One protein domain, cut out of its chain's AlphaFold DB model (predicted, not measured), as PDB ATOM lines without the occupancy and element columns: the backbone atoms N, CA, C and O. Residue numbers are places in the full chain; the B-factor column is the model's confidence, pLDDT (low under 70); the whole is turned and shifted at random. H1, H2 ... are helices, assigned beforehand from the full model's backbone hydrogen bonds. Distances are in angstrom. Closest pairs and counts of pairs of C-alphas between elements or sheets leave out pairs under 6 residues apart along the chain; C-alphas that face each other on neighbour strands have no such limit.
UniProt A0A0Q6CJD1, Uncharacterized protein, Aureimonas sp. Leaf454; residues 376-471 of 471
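AT A GLANCE: This is residues 376 to 471 of the 471 residues of an uncharacterized protein of Aureimonas sp. Leaf454 (UniProt A0A0Q6CJD1). H6 in the middle joins two groups of helices, H1 to H3 on one side, where H3 packs crosswise on H1 and H2, and on the other side H4 and H5, which meet at a corner by their tight link. The 96 printed residues have six named helices and no named strand: all helix. The whole is compact, with a radius of gyration of the C-alphas of 13.2 A and spans of 39 by 30 by 23 A.

IN THESE COORDINATES: H1, residues 377 to 382, begins at C-alpha 377 (-13.628, 48.571, -54.425). H2 is residues 385 to 391, H3 398 to 413, H4 425 to 430, H5 433 to 438. H6, residues 448 to 459, ends at C-alpha 459 (-19.035, 37.040, -42.989).

HOW THE PARTS SIT: H1, the hub, touches H6; the closest C-alphas, of Ala 382 and Ile 456, are 5.8 A apart. H1 touches H3, at residues 401 to 406 alone, about perpendicular at 85 degrees. H4 touches H6 at residues 448 to 452 alone. In H1 to H6 every O i to N i+4 pair is within hydrogen-bond range.

THE WHOLE: The printed part has no cut. The H3 to H4 link, 11 residues, is long. Residues 442 to 445 and 466 to 471 have pLDDT under 70.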
ATOM      1  N   ASP A 376     -17.210  51.411 -55.923       93.12
ATOM      2  CA  ASP A 376     -16.488  51.167 -54.669       93.12
ATOM      3  C   ASP A 376     -15.738  49.814 -54.732       93.12
ATOM      4  O   ASP A 376     -16.338  48.764 -54.983       93.12
ATOM      5  N   PRO A 377     -14.411  49.799 -54.496       95.75
ATOM      6  CA  PRO A 377     -13.628  48.571 -54.425       95.75
ATOM      7  C   PRO A 377     -14.148  47.548 -53.406       95.75
ATOM      8  O   PRO A 377     -13.958  46.352 -53.614       95.75
ATOM      9  N   LEU A 378     -14.770  47.983 -52.306       95.56
ATOM     10  CA  LEU A 378     -15.342  47.082 -51.307       95.56
ATOM     11  C   LEU A 378     -16.563  46.347 -51.857       95.56
ATOM     12  O   LEU A 378     -16.621  45.127 -51.723       95.56
ATOM     13  N   ASP A 379     -17.474  47.042 -52.538       92.94
ATOM     14  CA  ASP A 379     -18.653  46.422 -53.154       92.94
ATOM     15  C   ASP A 379     -18.246  45.423 -54.234       92.94
ATOM     16  O   ASP A 379     -18.806  44.326 -54.324       92.94
ATOM     17  N   TYR A 380     -17.187  45.737 -54.985       95.06
ATOM     18  CA  TYR A 380     -16.596  44.809 -55.940       95.06
ATOM     19  C   TYR A 380     -16.133  43.499 -55.282       95.06
ATOM     20  O   TYR A 380     -16.473  42.416 -55.766       95.06
ATOM     21  N   VAL A 381     -15.407  43.568 -54.158       96.31
ATOM     22  CA  VAL A 381     -15.010  42.357 -53.412       96.31
ATOM     23  C   VAL A 381     -16.229  41.655 -52.828       96.31
ATOM     24  O   VAL A 381     -16.353  40.440 -52.965       96.31
ATOM     25  N   ALA A 382     -17.133  42.396 -52.190       94.44
ATOM     26  CA  ALA A 382     -18.306  41.848 -51.521       94.44
ATOM     27  C   ALA A 382     -19.235  41.094 -52.488       94.44
ATOM     28  O   ALA A 382     -19.794  40.057 -52.124       94.44
ATOM     29  N   SER A 383     -19.310  41.550 -53.739       92.38
ATOM     30  CA  SER A 383     -20.125  40.969 -54.812       92.38
ATOM     31  C   SER A 383     -19.706  39.558 -55.244       92.38
ATOM     32  O   SER A 383     -20.445  38.905 -55.980       92.38
ATOM     33  N   SER A 384     -18.526  39.078 -54.836       91.75
ATOM     34  CA  SER A 384     -17.967  37.807 -55.306       91.75
ATOM     35  C   SER A 384     -17.379  36.975 -54.163       91.75
ATOM     36  O   SER A 384     -16.520  37.422 -53.404       91.75
ATOM     37  N   LEU A 385     -17.828  35.722 -54.035       91.94
ATOM     38  CA  LEU A 385     -17.370  34.810 -52.981       91.94
ATOM     39  C   LEU A 385     -15.860  34.534 -53.050       91.94
ATOM     40  O   LEU A 385     -15.183  34.564 -52.026       91.94
ATOM     41  N   ASP A 386     -15.335  34.286 -54.247       93.75
ATOM     42  CA  ASP A 386     -13.913  34.030 -54.486       93.75
ATOM     43  C   ASP A 386     -13.047  35.245 -54.133       93.75
ATOM     44  O   ASP A 386     -11.998  35.089 -53.511       93.75
ATOM     45  N   LEU A 387     -13.512  36.464 -54.432       94.81
ATOM     46  CA  LEU A 387     -12.797  37.686 -54.050       94.81
ATOM     47  C   LEU A 387     -12.786  37.888 -52.531       94.81
ATOM     48  O   LEU A 387     -11.743  38.229 -51.974       94.81
ATOM     49  N   ARG A 388     -13.900  37.616 -51.835       95.19
ATOM     50  CA  ARG A 388     -13.927  37.634 -50.360       95.19
ATOM     51  C   ARG A 388     -12.972  36.605 -49.757       95.19
ATOM     52  O   ARG A 388     -12.281  36.919 -48.793       95.19
ATOM     53  N   GLN A 389     -12.892  35.407 -50.333       94.69
ATOM     54  CA  GLN A 389     -11.943  34.376 -49.899       94.69
ATOM     55  C   GLN A 389     -10.484  34.779 -50.148       94.69
ATOM     56  O   GLN A 389      -9.620  34.464 -49.333       94.69
ATOM     57  N   ALA A 390     -10.205  35.466 -51.257       95.62
ATOM     58  CA  ALA A 390      -8.853  35.848 -51.647       95.62
ATOM     59  C   ALA A 390      -8.334  37.099 -50.920       95.62
ATOM     60  O   ALA A 390      -7.158  37.153 -50.563       95.62
ATOM     61  N   PHE A 391      -9.184  38.113 -50.731       96.69
ATOM     62  CA  PHE A 391      -8.772  39.443 -50.257       96.69
ATOM     63  C   PHE A 391      -9.281  39.789 -48.857       96.69
ATOM     64  O   PHE A 391      -8.774  40.729 -48.247       96.69
ATOM     65  N   GLY A 392     -10.279  39.057 -48.357       94.00
ATOM     66  CA  GLY A 392     -10.882  39.264 -47.046       94.00
ATOM     67  C   GLY A 392     -10.202  38.484 -45.918       94.00
ATOM     68  O   GLY A 392      -8.998  38.229 -45.926       94.00
ATOM     69  N   GLY A 393     -10.998  38.114 -44.915       91.38
ATOM     70  CA  GLY A 393     -10.531  37.436 -43.703       91.38
ATOM     71  C   GLY A 393     -10.134  38.379 -42.556       91.38
ATOM     72  O   GLY A 393      -9.861  39.564 -42.747       91.38
ATOM     73  N   ALA A 394     -10.060  37.824 -41.342       88.88
ATOM     74  CA  ALA A 394      -9.847  38.566 -40.092       88.88
ATOM     75  C   ALA A 394      -8.555  39.408 -40.036       88.88
ATOM     76  O   ALA A 394      -8.475  40.356 -39.258       88.88
ATOM     77  N   GLY A 395      -7.538  39.059 -40.833       90.38
ATOM     78  CA  GLY A 395      -6.264  39.781 -40.903       90.38
ATOM     79  C   GLY A 395      -6.191  40.853 -41.996       90.38
ATOM     80  O   GLY A 395      -5.206  41.589 -42.047       90.38
ATOM     81  N   ALA A 396      -7.185  40.947 -42.882       95.19
ATOM     82  CA  ALA A 396      -7.153  41.885 -43.997       95.19
ATOM     83  C   ALA A 396      -7.492  43.302 -43.531       95.19
ATOM     84  O   ALA A 396      -8.538  43.542 -42.939       95.19
ATOM     85  N   THR A 397      -6.640  44.278 -43.837       96.69
ATOM     86  CA  THR A 397      -6.943  45.700 -43.603       96.69
ATOM     87  C   THR A 397      -7.850  46.254 -44.706       96.69
ATOM     88  O   THR A 397      -7.895  45.714 -45.808       96.69
ATOM     89  N   GLU A 398      -8.565  47.349 -44.448       95.81
ATOM     90  CA  GLU A 398      -9.382  48.003 -45.482       95.81
ATOM     91  C   GLU A 398      -8.502  48.445 -46.658       95.81
ATOM     92  O   GLU A 398      -8.797  48.137 -47.809       95.81
ATOM     93  N   ALA A 399      -7.361  49.074 -46.362       95.81
ATOM     94  CA  ALA A 399      -6.401  49.503 -47.371       95.81
ATOM     95  C   ALA A 399      -5.903  48.337 -48.244       95.81
ATOM     96  O   ALA A 399      -5.794  48.487 -49.461       95.81
ATOM     97  N   SER A 400      -5.637  47.164 -47.653       97.19
ATOM     98  CA  SER A 400      -5.230  45.984 -48.427       97.19
ATOM     99  C   SER A 400      -6.359  45.432 -49.296       97.19
ATOM    100  O   SER A 400      -6.086  45.055 -50.432       97.19
ATOM    101  N   ILE A 401      -7.605  45.425 -48.805       97.69
ATOM    102  CA  ILE A 401      -8.776  44.975 -49.578       97.69
ATOM    103  C   ILE A 401      -8.994  45.906 -50.773       97.69
ATOM    104  O   ILE A 401      -9.042  45.445 -51.911       97.69
ATOM    105  N   ARG A 402      -9.053  47.222 -50.526       96.81
ATOM    106  CA  ARG A 402      -9.267  48.238 -51.567       96.81
ATOM    107  C   ARG A 402      -8.176  48.182 -52.639       96.81
ATOM    108  O   ARG A 402      -8.483  48.184 -53.826       96.81
ATOM    109  N   LYS A 403      -6.907  48.064 -52.234       96.50
ATOM    110  CA  LYS A 403      -5.786  47.921 -53.173       96.50
ATOM    111  C   LYS A 403      -5.895  46.640 -54.007       96.50
ATOM    112  O   LYS A 403      -5.753  46.704 -55.222       96.50
ATOM    113  N   ALA A 404      -6.159  45.496 -53.372       97.12
ATOM    114  CA  ALA A 404      -6.280  44.219 -54.075       97.12
ATOM    115  C   ALA A 404      -7.448  44.216 -55.075       97.12
ATOM    116  O   ALA A 404      -7.303  43.706 -56.182       97.12
ATOM    117  N   ALA A 405      -8.573  44.836 -54.715       97.06
ATOM    118  CA  ALA A 405      -9.717  45.031 -55.596       97.06
ATOM    119  C   ALA A 405      -9.376  45.844 -56.847       97.06
ATOM    120  O   ALA A 405      -9.698  45.411 -57.952       97.06
ATOM    121  N   LEU A 406      -8.712  46.994 -56.682       96.44
ATOM    122  CA  LEU A 406      -8.295  47.842 -57.800       96.44
ATOM    123  C   LEU A 406      -7.330  47.101 -58.733       96.44
ATOM    124  O   LEU A 406      -7.575  47.048 -59.939       96.44
ATOM    125  N   ASP A 407      -6.295  46.472 -58.164       95.94
ATOM    126  CA  ASP A 407      -5.302  45.693 -58.910       95.94
ATOM    127  C   ASP A 407      -5.987  44.545 -59.691       95.94
ATOM    128  O   ASP A 407      -5.767  44.379 -60.892       95.94
ATOM    129  N   HIS A 408      -6.869  43.784 -59.030       97.00
ATOM    130  CA  HIS A 408      -7.562  42.637 -59.623       97.00
ATOM    131  C   HIS A 408      -8.577  43.033 -60.698       97.00
ATOM    132  O   HIS A 408      -8.651  42.382 -61.744       97.00
ATOM    133  N   TYR A 409      -9.382  44.073 -60.462       96.19
ATOM    134  CA  TYR A 409     -10.371  44.519 -61.440       96.19
ATOM    135  C   TYR A 409      -9.692  44.937 -62.742       96.19
ATOM    136  O   TYR A 409     -10.103  44.502 -63.819       96.19
ATOM    137  N   GLN A 410      -8.614  45.716 -62.634       94.81
ATOM    138  CA  GLN A 410      -7.882  46.219 -63.789       94.81
ATOM    139  C   GLN A 410      -7.187  45.099 -64.578       94.81
ATOM    140  O   GLN A 410      -7.193  45.124 -65.812       94.81
ATOM    141  N   SER A 411      -6.605  44.105 -63.895       94.25
ATOM    142  CA  SER A 411      -5.886  43.009 -64.556       94.25
ATOM    143  C   SER A 411      -6.798  41.917 -65.119       94.25
ATOM    144  O   SER A 411      -6.483  41.338 -66.157       94.25
ATOM    145  N   THR A 412      -7.894  41.607 -64.420       93.31
ATOM    146  CA  THR A 412      -8.669  40.375 -64.640       93.31
ATOM    147  C   THR A 412     -10.174  40.623 -64.587       93.31
ATOM    148  O   THR A 412     -10.898  40.241 -65.504       93.31
ATOM    149  N   GLY A 413     -10.656  41.288 -63.534       91.00
ATOM    150  CA  GLY A 413     -12.086  41.404 -63.238       91.00
ATOM    151  C   GLY A 413     -12.913  42.075 -64.331       91.00
ATOM    152  O   GLY A 413     -14.032  41.636 -64.599       91.00
ATOM    153  N   PHE A 414     -12.355  43.090 -64.994       91.12
ATOM    154  CA  PHE A 414     -12.999  43.751 -66.127       91.12
ATOM    155  C   PHE A 414     -13.202  42.793 -67.308       91.12
ATOM    156  O   PHE A 414     -14.298  42.716 -67.862       91.12
ATOM    157  N   ALA A 415     -12.171  42.023 -67.671       91.50
ATOM    158  CA  ALA A 415     -12.232  41.075 -68.786       91.50
ATOM    159  C   ALA A 415     -13.225  39.929 -68.524       91.50
ATOM    160  O   ALA A 415     -13.834  39.407 -69.455       91.50
ATOM    161  N   GLU A 416     -13.416  39.567 -67.256       91.94
ATOM    162  CA  GLU A 416     -14.401  38.579 -66.810       91.94
ATOM    163  C   GLU A 416     -15.828  39.141 -66.686       91.94
ATOM    164  O   GLU A 416     -16.743  38.389 -66.348       91.94
ATOM    165  N   ALA A 417     -16.036  40.440 -66.936       89.12
ATOM    166  CA  ALA A 417     -17.311  41.132 -66.726       89.12
ATOM    167  C   ALA A 417     -17.884  40.909 -65.310       89.12
ATOM    168  O   ALA A 417     -19.088  40.708 -65.125       89.12
ATOM    169  N   ARG A 418     -17.008  40.913 -64.295       89.19
ATOM    170  CA  ARG A 418     -17.412  40.735 -62.896       89.19
ATOM    171  C   ARG A 418     -18.311  41.890 -62.456       89.19
ATOM    172  O   ARG A 418     -18.002  43.053 -62.713       89.19
ATOM    173  N   ALA A 419     -19.391  41.554 -61.754       87.81
ATOM    174  CA  ALA A 419     -20.271  42.546 -61.152       87.81
ATOM    175  C   ALA A 419     -19.545  43.318 -60.040       87.81
ATOM    176  O   ALA A 419     -18.694  42.750 -59.352       87.81
ATOM    177  N   THR A 420     -19.890  44.593 -59.870       87.94
ATOM    178  CA  THR A 420     -19.211  45.489 -58.921       87.94
ATOM    179  C   THR A 420     -20.104  45.989 -57.788       87.94
ATOM    180  O   THR A 420     -19.640  46.766 -56.969       87.94
ATOM    181  N   ASP A 421     -21.370  45.580 -57.767       83.44
ATOM    182  CA  ASP A 421     -22.464  46.238 -57.043       83.44
ATOM    183  C   ASP A 421     -23.596  45.267 -56.645       83.44
ATOM    184  O   ASP A 421     -24.734  45.670 -56.429       83.44
ATOM    185  N   ARG A 422     -23.325  43.957 -56.566       84.44
ATOM    186  CA  ARG A 422     -24.348  42.956 -56.198       84.44
ATOM    187  C   ARG A 422     -24.603  42.853 -54.702       84.44
ATOM    188  O   ARG A 422     -25.589  42.243 -54.303       84.44
ATOM    189  N   PHE A 423     -23.697  43.364 -53.881       87.25
ATOM    190  CA  PHE A 423     -23.845  43.302 -52.437       87.25
ATOM    191  C   PHE A 423     -24.753  44.431 -51.942       87.25
ATOM    192  O   PHE A 423     -24.531  45.588 -52.278       87.25
ATOM    193  N   SER A 424     -25.746  44.087 -51.122       85.06
ATOM    194  CA  SER A 424     -26.609  45.052 -50.441       85.06
ATOM    195  C   SER A 424     -26.379  44.965 -48.937       85.06
ATOM    196  O   SER A 424     -26.603  43.918 -48.323       85.06
ATOM    197  N   VAL A 425     -25.942  46.079 -48.346       84.31
ATOM    198  CA  VAL A 425     -25.803  46.213 -46.890       84.31
ATOM    199  C   VAL A 425     -27.155  46.028 -46.212       84.31
ATOM    200  O   VAL A 425     -27.234  45.299 -45.230       84.31
ATOM    201  N   ASP A 426     -28.225  46.606 -46.757       77.62
ATOM    202  CA  ASP A 426     -29.569  46.463 -46.197       77.62
ATOM    203  C   ASP A 426     -30.009  44.990 -46.146       77.62
ATOM    204  O   ASP A 426     -30.493  44.535 -45.109       77.62
ATOM    205  N   ASN A 427     -29.768  44.210 -47.209       81.06
ATOM    206  CA  ASN A 427     -30.061  42.769 -47.215       81.06
ATOM    207  C   ASN A 427     -29.185  41.997 -46.226       81.06
ATOM    208  O   ASN A 427     -29.625  41.037 -45.601       81.06
ATOM    209  N   TYR A 428     -27.920  42.389 -46.101       85.81
ATOM    210  CA  TYR A 428     -27.015  41.752 -45.161       85.81
ATOM    211  C   TYR A 428     -27.451  41.998 -43.714       85.81
ATOM    212  O   TYR A 428     -27.513  41.070 -42.913       85.81
ATOM    213  N   LEU A 429     -27.784  43.241 -43.386       82.88
ATOM    214  CA  LEU A 429     -28.140  43.672 -42.044       82.88
ATOM    215  C   LEU A 429     -29.563  43.251 -41.645       82.88
ATOM    216  O   LEU A 429     -29.797  42.946 -40.474       82.88
ATOM    217  N   SER A 430     -30.508  43.145 -42.582       73.94
ATOM    218  CA  SER A 430     -31.861  42.645 -42.290       73.94
ATOM    219  C   SER A 430     -31.861  41.208 -41.756       73.94
ATOM    220  O   SER A 430     -32.702  40.860 -40.931       73.94
ATOM    221  N   ASN A 431     -30.861  40.404 -42.125       75.38
ATOM    222  CA  ASN A 431     -30.736  39.017 -41.676       75.38
ATOM    223  C   ASN A 431     -30.149  38.851 -40.259       75.38
ATOM    224  O   ASN A 431     -30.248  37.757 -39.699       75.38
ATOM    225  N   TYR A 432     -29.510  39.881 -39.679       81.88
ATOM    226  CA  TYR A 432     -28.721  39.739 -38.443       81.88
ATOM    227  C   TYR A 432     -28.902  40.911 -37.466       81.88
ATOM    228  O   TYR A 432     -28.247  41.948 -37.587       81.88
ATOM    229  N   ASP A 433     -29.745  40.719 -36.449       75.00
ATOM    230  CA  ASP A 433     -30.062  41.721 -35.415       75.00
ATOM    231  C   ASP A 433     -28.820  42.258 -34.693       75.00
ATOM    232  O   ASP A 433     -28.702  43.455 -34.423       75.00
ATOM    233  N   ASP A 434     -27.864  41.373 -34.408       80.12
ATOM    234  CA  ASP A 434     -26.635  41.723 -33.706       80.12
ATOM    235  C   ASP A 434     -25.740  42.652 -34.542       80.12
ATOM    236  O   ASP A 434     -25.129  43.575 -34.000       80.12
ATOM    237  N   LEU A 435     -25.724  42.476 -35.869       84.75
ATOM    238  CA  LEU A 435     -24.990  43.358 -36.774       84.75
ATOM    239  C   LEU A 435     -25.655  44.711 -36.951       84.75
ATOM    240  O   LEU A 435     -24.955  45.722 -37.002       84.75
ATOM    241  N   ARG A 436     -26.989  44.752 -36.998       76.44
ATOM    242  CA  ARG A 436     -27.707  46.030 -37.042       76.44
ATOM    243  C   ARG A 436     -27.362  46.895 -35.838       76.44
ATOM    244  O   ARG A 436     -27.077  48.077 -36.000       76.44
ATOM    245  N   ALA A 437     -27.327  46.292 -34.650       73.06
ATOM    246  CA  ALA A 437     -26.938  46.985 -33.428       73.06
ATOM    247  C   ALA A 437     -25.459  47.408 -33.443       73.06
ATOM    248  O   ALA A 437     -25.125  48.494 -32.971       73.06
ATOM    249  N   ALA A 438     -24.570  46.570 -33.987       81.56
ATOM    250  CA  ALA A 438     -23.136  46.849 -34.038       81.56
ATOM    251  C   ALA A 438     -22.764  47.995 -34.995       81.56
ATOM    252  O   ALA A 438     -21.812  48.725 -34.719       81.56
ATOM    253  N   PHE A 439     -23.494  48.158 -36.106       85.81
ATOM    254  CA  PHE A 439     -23.182  49.149 -37.146       85.81
ATOM    255  C   PHE A 439     -24.069  50.384 -37.138       85.81
ATOM    256  O   PHE A 439     -23.961  51.209 -38.041       85.81
ATOM    257  N   ALA A 440     -24.927  50.540 -36.139       74.56
ATOM    258  CA  ALA A 440     -25.791  51.696 -36.044       74.56
ATOM    259  C   ALA A 440     -25.024  53.012 -35.881       74.56
ATOM    260  O   ALA A 440     -24.098  53.123 -35.076       74.56
ATOM    261  N   ASP A 441     -25.467  54.042 -36.597       70.88
ATOM    262  CA  ASP A 441     -24.888  55.388 -36.529       70.88
ATOM    263  C   ASP A 441     -25.451  56.238 -35.370       70.88
ATOM    264  O   ASP A 441     -24.970  57.337 -35.091       70.88
ATOM    265  N   GLY A 442     -26.468  55.729 -34.667       64.12
ATOM    266  CA  GLY A 442     -27.172  56.437 -33.596       64.12
ATOM    267  C   GLY A 442     -28.175  57.491 -34.080       64.12
ATOM    268  O   GLY A 442     -28.698  58.244 -33.257       64.12
ATOM    269  N   HIS A 443     -28.443  57.542 -35.382       62.03
ATOM    270  CA  HIS A 443     -29.390  58.442 -36.041       62.03
ATOM    271  C   HIS A 443     -30.446  57.683 -36.867       62.03
ATOM    272  O   HIS A 443     -31.181  58.293 -37.638       62.03
ATOM    273  N   GLY A 444     -30.559  56.361 -36.679       58.53
ATOM    274  CA  GLY A 444     -31.541  55.515 -37.367       58.53
ATOM    275  C   GLY A 444     -31.044  54.898 -38.683       58.53
ATOM    276  O   GLY A 444     -31.853  54.327 -39.425       58.53
ATOM    277  N   SER A 445     -29.737  54.983 -38.966       67.25
ATOM    278  CA  SER A 445     -29.073  54.343 -40.109       67.25
ATOM    279  C   SER A 445     -27.895  53.455 -39.672       67.25
ATOM    280  O   SER A 445     -27.695  53.195 -38.479       67.25
ATOM    281  N   TYR A 446     -27.125  52.971 -40.647       75.06
ATOM    282  CA  TYR A 446     -25.935  52.152 -40.449       75.06
ATOM    283  C   TYR A 446     -24.696  52.793 -41.061       75.06
ATOM    284  O   TYR A 446     -24.760  53.636 -41.953       75.06
ATOM    285  N   ASN A 447     -23.538  52.350 -40.589       85.31
ATOM    286  CA  ASN A 447     -22.282  52.569 -41.277       85.31
ATOM    287  C   ASN A 447     -22.079  51.479 -42.342       85.31
ATOM    288  O   ASN A 447     -21.507  50.422 -42.057       85.31
ATOM    289  N   ASP A 448     -22.541  51.756 -43.561       86.38
ATOM    290  CA  ASP A 448     -22.498  50.827 -44.697       86.38
ATOM    291  C   ASP A 448     -21.084  50.331 -45.002       86.38
ATOM    292  O   ASP A 448     -20.861  49.139 -45.193       86.38
ATOM    293  N   GLU A 449     -20.097  51.225 -44.955       90.44
ATOM    294  CA  GLU A 449     -18.697  50.877 -45.190       90.44
ATOM    295  C   GLU A 449     -18.188  49.851 -44.164       90.44
ATOM    296  O   GLU A 449     -17.531  48.871 -44.532       90.44
ATOM    297  N   GLN A 450     -18.523  50.025 -42.880       92.25
ATOM    298  CA  GLN A 450     -18.150  49.065 -41.836       92.25
ATOM    299  C   GLN A 450     -18.917  47.745 -41.956       92.25
ATOM    300  O   GLN A 450     -18.318  46.684 -41.755       92.25
ATOM    301  N   ALA A 451     -20.195  47.779 -42.335       92.12
ATOM    302  CA  ALA A 451     -20.984  46.576 -42.583       92.12
ATOM    303  C   ALA A 451     -20.428  45.763 -43.770       92.12
ATOM    304  O   ALA A 451     -20.228  44.549 -43.651       92.12
ATOM    305  N   THR A 452     -20.078  46.422 -44.879       94.25
ATOM    306  CA  THR A 452     -19.426  45.794 -46.039       94.25
ATOM    307  C   THR A 452     -18.059  45.221 -45.663       94.25
ATOM    308  O   THR A 452     -17.748  44.071 -45.987       94.25
ATOM    309  N   LEU A 453     -17.242  45.966 -44.911       94.81
ATOM    310  CA  LEU A 453     -15.953  45.472 -44.415       94.81
ATOM    311  C   LEU A 453     -16.105  44.245 -43.523       94.81
ATOM    312  O   LEU A 453     -15.326  43.294 -43.643       94.81
ATOM    313  N   HIS A 454     -17.101  44.245 -42.644       95.31
ATOM    314  CA  HIS A 454     -17.407  43.099 -41.809       95.31
ATOM    315  C   HIS A 454     -17.801  41.884 -42.654       95.31
ATOM    316  O   HIS A 454     -17.259  40.794 -42.455       95.31
ATOM    317  N   PHE A 455     -18.663  42.062 -43.656       94.75
ATOM    318  CA  PHE A 455     -19.046  40.979 -44.561       94.75
ATOM    319  C   PHE A 455     -17.847  40.372 -45.307       94.75
ATOM    320  O   PHE A 455     -17.749  39.148 -45.441       94.75
ATOM    321  N   ILE A 456     -16.905  41.210 -45.751       95.50
ATOM    322  CA  ILE A 456     -15.673  40.776 -46.427       95.50
ATOM    323  C   ILE A 456     -14.723  40.049 -45.460       95.50
ATOM    324  O   ILE A 456     -14.119  39.037 -45.822       95.50
ATOM    325  N   ARG A 457     -14.560  40.550 -44.230       95.38
ATOM    326  CA  ARG A 457     -13.579  40.025 -43.263       95.38
ATOM    327  C   ARG A 457     -14.061  38.806 -42.488       95.38
ATOM    328  O   ARG A 457     -13.288  37.870 -42.290       95.38
ATOM    329  N   TYR A 458     -15.306  38.837 -42.034       93.50
ATOM    330  CA  TYR A 458     -15.837  37.912 -41.033       93.50
ATOM    331  C   TYR A 458     -17.067  37.153 -41.517       93.50
ATOM    332  O   TYR A 458     -17.276  36.030 -41.068       93.50
ATOM    333  N   GLY A 459     -17.806  37.675 -42.503       90.69
ATOM    334  CA  GLY A 459     -19.035  37.040 -42.989       90.69
ATOM    335  C   GLY A 459     -18.870  35.554 -43.332       90.69
ATOM    336  O   GLY A 459     -19.689  34.740 -42.929       90.69
ATOM    337  N   LEU A 460     -17.770  35.159 -43.986       89.00
ATOM    338  CA  LEU A 460     -17.494  33.744 -44.288       89.00
ATOM    339  C   LEU A 460     -17.127  32.902 -43.060       89.00
ATOM    340  O   LEU A 460     -17.505  31.736 -42.991       89.00
ATOM    341  N   LEU A 461     -16.386  33.477 -42.111       88.88
ATOM    342  CA  LEU A 461     -15.976  32.794 -40.879       88.88
ATOM    343  C   LEU A 461     -17.175  32.529 -39.965       88.88
ATOM    344  O   LEU A 461     -17.206  31.531 -39.253       88.88
ATOM    345  N   GLU A 462     -18.160  33.418 -40.020       90.69
ATOM    346  CA  GLU A 462     -19.371  33.384 -39.205       90.69
ATOM    347  C   GLU A 462     -20.547  32.688 -39.906       90.69
ATOM    348  O   GLU A 462     -21.622  32.569 -39.327       90.69
ATOM    349  N   GLY A 463     -20.365  32.227 -41.150       87.81
ATOM    350  CA  GLY A 463     -21.425  31.579 -41.928       87.81
ATOM    351  C   GLY A 463     -22.558  32.523 -42.347       87.81
ATOM    352  O   GLY A 463     -23.688  32.077 -42.527       87.81
ATOM    353  N   ARG A 464     -22.273  33.820 -42.493       86.94
ATOM    354  CA  ARG A 464     -23.252  34.858 -42.829       86.94
ATOM    355  C   ARG A 464     -23.413  35.066 -44.337       86.94
ATOM    356  O   ARG A 464     -22.435  35.037 -45.092       86.94
ATOM    357  N   THR A 465     -24.640  35.344 -44.772       81.31
ATOM    358  CA  THR A 465     -25.035  35.523 -46.177       81.31
ATOM    359  C   THR A 465     -25.546  36.938 -46.442       81.31
ATOM    360  O   THR A 465     -26.172  37.549 -45.584       81.31
ATOM    361  N   GLY A 466     -25.260  37.467 -47.636       66.31
ATOM    362  CA  GLY A 466     -25.711  38.798 -48.074       66.31
ATOM    363  C   GLY A 466     -26.992  38.791 -48.920       66.31
ATOM    364  O   GLY A 466     -27.472  39.858 -49.280       66.31
ATOM    365  N   ASP A 467     -27.532  37.609 -49.235       64.00
ATOM    366  CA  ASP A 467     -28.743  37.431 -50.044       64.00
ATOM    367  C   ASP A 467     -29.906  36.904 -49.193       64.00
ATOM    368  O   ASP A 467     -29.712  36.069 -48.311       64.00
ATOM    369  N   LEU A 468     -31.125  37.329 -49.541       49.19
ATOM    370  CA  LEU A 468     -32.403  36.808 -49.027       49.19
ATOM    371  C   LEU A 468     -32.761  35.405 -49.564       49.19
ATOM    372  O   LEU A 468     -33.779  34.836 -49.182       49.19
ATOM    373  N   LEU A 469     -31.956  34.832 -50.463       43.22
ATOM    374  CA  LEU A 469     -32.254  33.567 -51.136       43.22
ATOM    375  C   LEU A 469     -31.038  32.645 -51.138       43.22
ATOM    376  O   LEU A 469     -30.263  32.654 -52.086       43.22
ATOM    377  N   LEU A 470     -30.907  31.841 -50.081       36.03
ATOM    378  CA  LEU A 470     -30.340  30.484 -50.078       36.03
ATOM    379  C   LEU A 470     -30.658  29.833 -48.711       36.03
ATOM    380  O   LEU A 470     -29.766  29.564 -47.906       36.03
ATOM    381  N   LEU A 471     -31.952  29.611 -48.450       31.70
ATOM    382  CA  LEU A 471     -32.441  28.582 -47.523       31.70
ATOM    383  C   LEU A 471     -33.181  27.513 -48.323       31.70
ATOM    384  O   LEU A 471     -34.029  27.900 -49.160       31.70
TER     385      LEU A 471